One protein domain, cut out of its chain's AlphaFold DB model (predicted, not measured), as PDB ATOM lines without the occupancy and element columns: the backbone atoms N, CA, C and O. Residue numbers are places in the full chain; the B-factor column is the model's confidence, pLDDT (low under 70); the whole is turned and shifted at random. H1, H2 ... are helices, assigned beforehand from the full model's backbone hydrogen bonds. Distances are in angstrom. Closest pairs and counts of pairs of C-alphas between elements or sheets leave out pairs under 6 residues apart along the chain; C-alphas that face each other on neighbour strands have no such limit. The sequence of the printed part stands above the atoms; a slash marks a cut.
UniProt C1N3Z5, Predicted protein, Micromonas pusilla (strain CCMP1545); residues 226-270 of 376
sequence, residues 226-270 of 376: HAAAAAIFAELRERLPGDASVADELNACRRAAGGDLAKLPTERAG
ATOM      1  N   HIS A 226     115.476  66.057  84.018       98.38
ATOM      2  CA  HIS A 226     114.110  66.291  83.535       98.38
ATOM      3  C   HIS A 226     113.018  65.725  84.451       98.38
ATOM      4  O   HIS A 226     111.990  66.375  84.636       98.38
ATOM      5  N   ALA A 227     113.241  64.560  85.064       98.31
ATOM      6  CA  ALA A 227     112.290  63.967  86.006       98.31
ATOM      7  C   ALA A 227     112.133  64.822  87.278       98.31
ATOM      8  O   ALA A 227     111.017  65.080  87.723       98.31
ATOM      9  N   ALA A 228     113.244  65.324  87.823       98.25
ATOM     10  CA  ALA A 228     113.224  66.185  89.000       98.25
ATOM     11  C   ALA A 228     112.623  67.568  88.686       98.25
ATOM     12  O   ALA A 228     111.872  68.112  89.492       98.25
ATOM     13  N   ALA A 229     112.882  68.116  87.493       98.50
ATOM     14  CA  ALA A 229     112.210  69.325  87.021       98.50
ATOM     15  C   ALA A 229     110.691  69.116  86.862       98.50
ATOM     16  O   ALA A 229     109.910  69.961  87.297       98.50
ATOM     17  N   ALA A 230     110.264  67.976  86.301       98.38
ATOM     18  CA  ALA A 230     108.850  67.634  86.148       98.38
ATOM     19  C   ALA A 230     108.123  67.548  87.500       98.38
ATOM     20  O   ALA A 230     106.987  68.003  87.598       98.38
ATOM     21  N   ALA A 231     108.767  67.018  88.544       97.81
ATOM     22  CA  ALA A 231     108.184  66.980  89.887       97.81
ATOM     23  C   ALA A 231     107.886  68.394  90.421       97.81
ATOM     24  O   ALA A 231     106.773  68.663  90.867       97.81
ATOM     25  N   ILE A 232     108.830  69.332  90.276       98.12
ATOM     26  CA  ILE A 232     108.634  70.722  90.720       98.12
ATOM     27  C   ILE A 232     107.544  71.419  89.889       98.12
ATOM     28  O   ILE A 232     106.701  72.130  90.439       98.12
ATOM     29  N   PHE A 233     107.524  71.218  88.566       98.19
ATOM     30  CA  PHE A 233     106.469  71.784  87.722       98.19
ATOM     31  C   PHE A 233     105.084  71.190  88.026       98.19
ATOM     32  O   PHE A 233     104.097  71.910  87.916       98.19
ATOM     33  N   ALA A 234     104.991  69.928  88.457       96.44
ATOM     34  CA  ALA A 234     103.733  69.327  88.905       96.44
ATOM     35  C   ALA A 234     103.193  70.011  90.171       96.44
ATOM     36  O   ALA A 234     102.033  70.421  90.192       96.44
ATOM     37  N   GLU A 235     104.039  70.244  91.177       95.12
ATOM     38  CA  GLU A 235     103.651  70.999  92.380       95.12
ATOM     39  C   GLU A 235     103.273  72.455  92.063       95.12
ATOM     40  O   GLU A 235     102.344  73.024  92.642       95.12
ATOM     41  N   LEU A 236     103.983  73.094  91.126       95.50
ATOM     42  CA  LEU A 236     103.610  74.418  90.628       95.50
ATOM     43  C   LEU A 236     102.265  74.390  89.901       95.50
ATOM     44  O   LEU A 236     101.473  75.305  90.098       95.50
ATOM     45  N   ARG A 237     101.976  73.352  89.109       94.88
ATOM     46  CA  ARG A 237     100.717  73.217  88.364       94.88
ATOM     47  C   ARG A 237      99.512  73.073  89.287       94.88
ATOM     48  O   ARG A 237      98.428  73.533  88.925       94.88
ATOM     49  N   GLU A 238      99.677  72.476  90.464       91.62
ATOM     50  CA  GLU A 238      98.622  72.443  91.482       91.62
ATOM     51  C   GLU A 238      98.322  73.837  92.043       91.62
ATOM     52  O   GLU A 238      97.158  74.167  92.260       91.62
ATOM     53  N   ARG A 239      99.347  74.672  92.244       90.12
ATOM     54  CA  ARG A 239      99.205  76.028  92.808       90.12
ATOM     55  C   ARG A 239      98.828  77.092  91.778       90.12
ATOM     56  O   ARG A 239      98.178  78.071  92.130       90.12
ATOM     57  N   LEU A 240      99.261  76.913  90.533       92.75
ATOM     58  CA  LEU A 240      99.108  77.858  89.426       92.75
ATOM     59  C   LEU A 240      98.363  77.206  88.255       92.75
ATOM     60  O   LEU A 240      98.917  77.053  87.163       92.75
ATOM     61  N   PRO A 241      97.114  76.759  88.454       94.00
ATOM     62  CA  PRO A 241      96.407  75.985  87.450       94.00
ATOM     63  C   PRO A 241      96.129  76.685  86.120       94.00
ATOM     64  O   PRO A 241      95.980  76.013  85.096       94.00
ATOM     65  N   GLY A 242      96.039  78.013  86.120       93.31
ATOM     66  CA  GLY A 242      95.834  78.793  84.902       93.31
ATOM     67  C   GLY A 242      97.121  79.160  84.164       93.31
ATOM     68  O   GLY A 242      97.040  79.777  83.107       93.31
ATOM     69  N   ASP A 243      98.298  78.801  84.687       95.31
ATOM     70  CA  ASP A 243      99.577  79.185  84.087       95.31
ATOM     71  C   ASP A 243      99.967  78.234  82.941       95.31
ATOM     72  O   ASP A 243     100.347  77.077  83.148       95.31
ATOM     73  N   ALA A 244      99.859  78.739  81.708       95.62
ATOM     74  CA  ALA A 244     100.209  78.002  80.494       95.62
ATOM     75  C   ALA A 244     101.690  77.619  80.446       95.62
ATOM     76  O   ALA A 244     102.012  76.491  80.079       95.62
ATOM     77  N   SER A 245     102.585  78.508  80.892       96.25
ATOM     78  CA  SER A 245     104.021  78.235  80.881       96.25
ATOM     79  C   SER A 245     104.364  77.073  81.806       96.25
ATOM     80  O   SER A 245     105.189  76.238  81.445       96.25
ATOM     81  N   VAL A 246     103.730  76.989  82.979       97.19
ATOM     82  CA  VAL A 246     103.930  75.872  83.915       97.19
ATOM     83  C   VAL A 246     103.441  74.552  83.312       97.19
ATOM     84  O   VAL A 246     104.141  73.543  83.406       97.19
ATOM     85  N   ALA A 247     102.264  74.546  82.679       97.00
ATOM     86  CA  ALA A 247     101.720  73.345  82.042       97.00
ATOM     87  C   ALA A 247     102.600  72.861  80.874       97.00
ATOM     88  O   ALA A 247     102.922  71.674  80.784       97.00
ATOM     89  N   ASP A 248     103.032  73.777  80.008       97.81
ATOM     90  CA  ASP A 248     103.876  73.461  78.856       97.81
ATOM     91  C   ASP A 248     105.244  72.924  79.283       97.81
ATOM     92  O   ASP A 248     105.714  71.914  78.745       97.81
ATOM     93  N   GLU A 249     105.854  73.545  80.294       98.25
ATOM     94  CA  GLU A 249     107.129  73.111  80.858       98.25
ATOM     95  C   GLU A 249     107.036  71.739  81.534       98.25
ATOM     96  O   GLU A 249     107.884  70.876  81.295       98.25
ATOM     97  N   LEU A 250     105.966  71.476  82.294       98.31
ATOM     98  CA  LEU A 250     105.705  70.158  82.875       98.31
ATOM     99  C   LEU A 250     105.640  69.071  81.799       98.31
ATOM    100  O   LEU A 250     106.310  68.040  81.897       98.31
ATOM    101  N   ASN A 251     104.858  69.316  80.749       98.25
ATOM    102  CA  ASN A 251     104.711  68.384  79.638       98.25
ATOM    103  C   ASN A 251     106.042  68.172  78.898       98.25
ATOM    104  O   ASN A 251     106.381  67.042  78.540       98.25
ATOM    105  N   ALA A 252     106.815  69.238  78.679       98.25
ATOM    106  CA  ALA A 252     108.128  69.158  78.048       98.25
ATOM    107  C   ALA A 252     109.112  68.326  78.884       98.25
ATOM    108  O   ALA A 252     109.764  67.433  78.343       98.25
ATOM    109  N   CYS A 253     109.175  68.562  80.197       98.38
ATOM    110  CA  CYS A 253     110.011  67.794  81.115       98.38
ATOM    111  C   CYS A 253     109.592  66.319  81.187       98.38
ATOM    112  O   CYS A 253     110.457  65.449  81.132       98.38
ATOM    113  N   ARG A 254     108.286  66.015  81.239       98.31
ATOM    114  CA  ARG A 254     107.767  64.633  81.206       98.31
ATOM    115  C   ARG A 254     108.179  63.897  79.930       98.31
ATOM    116  O   ARG A 254     108.675  62.777  80.010       98.31
ATOM    117  N   ARG A 255     108.037  64.539  78.762       98.06
ATOM    118  CA  ARG A 255     108.482  63.970  77.476       98.06
ATOM    119  C   ARG A 255     109.988  63.721  77.450       98.06
ATOM    120  O   ARG A 255     110.408  62.650  77.031       98.06
ATOM    121  N   ALA A 256     110.783  64.685  77.915       97.94
ATOM    122  CA  ALA A 256     112.239  64.572  77.943       97.94
ATOM    123  C   ALA A 256     112.743  63.511  78.942       97.94
ATOM    124  O   ALA A 256     113.753  62.868  78.685       97.94
ATOM    125  N   ALA A 257     112.036  63.299  80.058       97.56
ATOM    126  CA  ALA A 257     112.366  62.260  81.033       97.56
ATOM    127  C   ALA A 257     112.087  60.834  80.518       97.56
ATOM    128  O   ALA A 257     112.731  59.887  80.968       97.56
ATOM    129  N   GLY A 258     111.148  60.668  79.580       96.00
ATOM    130  CA  GLY A 258     110.779  59.364  79.032       96.00
ATOM    131  C   GLY A 258     110.044  58.464  80.036       96.00
ATOM    132  O   GLY A 258     109.455  58.928  81.015       96.00
ATOM    133  N   GLY A 259     110.050  57.153  79.773       95.44
ATOM    134  CA  GLY A 259     109.470  56.146  80.667       95.44
ATOM    135  C   GLY A 259     107.977  56.357  80.947       95.44
ATOM    136  O   GLY A 259     107.207  56.724  80.059       95.44
ATOM    137  N   ASP A 260     107.565  56.114  82.190       95.69
ATOM    138  CA  ASP A 260     106.168  56.268  82.608       95.69
ATOM    139  C   ASP A 260     105.732  57.733  82.719       95.69
ATOM    140  O   ASP A 260     104.566  58.043  82.484       95.69
ATOM    141  N   LEU A 261     106.670  58.655  82.968       94.25
ATOM    142  CA  LEU A 261     106.376  60.089  83.002       94.25
ATOM    143  C   LEU A 261     105.889  60.604  81.644       94.25
ATOM    144  O   LEU A 261     104.960  61.408  81.601       94.25
ATOM    145  N   ALA A 262     106.462  60.118  80.538       94.94
ATOM    146  CA  ALA A 262     106.049  60.504  79.188       94.94
ATOM    147  C   ALA A 262     104.663  59.961  78.781       94.94
ATOM    148  O   ALA A 262     104.074  60.469  77.829       94.94
ATOM    149  N   LYS A 263     104.144  58.947  79.490       96.31
ATOM    150  CA  LYS A 263     102.811  58.361  79.253       96.31
ATOM    151  C   LYS A 263     101.697  59.082  80.013       96.31
ATOM    152  O   LYS A 263     100.525  58.820  79.748       96.31
ATOM    153  N   LEU A 264     102.042  59.942  80.974       93.75
ATOM    154  CA  LEU A 264     101.052  60.698  81.736       93.75
ATOM    155  C   LEU A 264     100.235  61.619  80.813       93.75
ATOM    156  O   LEU A 264     100.772  62.123  79.820       93.75
ATOM    157  N   PRO A 265      98.957  61.884  81.145       93.50
ATOM    158  CA  PRO A 265      98.132  62.811  80.386       93.50
ATOM    159  C   PRO A 265      98.798  64.181  80.224       93.50
ATOM    160  O   PRO A 265      99.485  64.682  81.118       93.50
ATOM    161  N   THR A 266      98.579  64.790  79.059       94.38
ATOM    162  CA  THR A 266      99.056  66.148  78.784       94.38
ATOM    163  C   THR A 266      98.272  67.141  79.630       94.38
ATOM    164  O   THR A 266      97.051  67.237  79.514       94.38
ATOM    165  N   GLU A 267      98.986  67.913  80.440       93.56
ATOM    166  CA  GLU A 267      98.397  68.973  81.252       93.56
ATOM    167  C   GLU A 267      97.996  70.153  80.374       93.56
ATOM    168  O   GLU A 267      98.714  70.518  79.441       93.56
ATOM    169  N   ARG A 268      96.868  70.785  80.694       93.94
ATOM    170  CA  ARG A 268      96.412  72.018  80.046       93.94
ATOM    171  C   ARG A 268      96.156  73.072  81.106       93.94
ATOM    172  O   ARG A 268      95.622  72.757  82.170       93.94
ATOM    173  N   ALA A 269      96.558  74.308  80.842       94.69
ATOM    174  CA  ALA A 269      96.248  75.421  81.728       94.69
ATOM    175  C   ALA A 269      94.778  75.842  81.613       94.69
ATOM    176  O   ALA A 269      94.152  75.692  80.562       94.69
ATOM    177  N   GLY A 270      94.252  76.395  82.702       95.00
ATOM    178  CA  GLY A 270      92.906  76.952  82.772       95.00
ATOM    179  C   GLY A 270      91.960  76.077  83.587       95.00
ATOM    180  O   GLY A 270      92.293  75.643  84.690       95.00
TER     181      GLY A 270
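What this domain is: This is residues 226 to 270 of the 376 residues of the protein "Predicted protein" of Micromonas pusilla (strain CCMP1545) (UniProt C1N3Z5). Two helices of equal residue count, H1 and H2, fold into a helical hairpin, side by side and running opposite ways. After H2 the remaining stretch, residues 258 to 270, turns and folds back alongside H2 toward the end where the hairpin turns. The printed part has 45 residues with two named helices, H1 then H2, and no named strand; the class is all helix. It is compact, with a radius of gyration of the C-alphas of 9.4 A, and elongated, spanning 27 by 17 by 13 A.

How they stand to each other: H1, residues 226 to 239, and H2, residues 244 to 257, touch, with 22 pairs of C-alphas within 8 A. Their closest C-alphas are those of His 226 and Cys 253, 5.0 A apart. The helices form a hairpin with a shallow tilt of 27 degrees, opposite ways, and their centres are 8.5 A apart. In H1 and H2 every O i to N i+4 pair is within hydrogen-bond range.

Where its parts are: H1 begins with C-alpha 226 at (114.110, 66.291, 83.535) and measures 20.1 A from first to last C-alpha. A tight link, residues 240 to 243, leads to H2, which measures 19.9 A and runs from C-alpha 244 at (100.209, 78.002, 80.494) to C-alpha 257 at (112.366, 62.260, 81.033). Residues 258 to 270 hold no named element; within them residues 261 to 263 are a short helical run.

The domain as a whole: The C-alphas of Gly 242 and Gly 259, 26.8 A apart, are the two farthest apart. From His 226 to Gly 270, the first and last printed residues, the C-alphas are 23.7 A apart. The printed part has no cut. The mean pLDDT of the printed part is 96.1, and no printed residue is under 70.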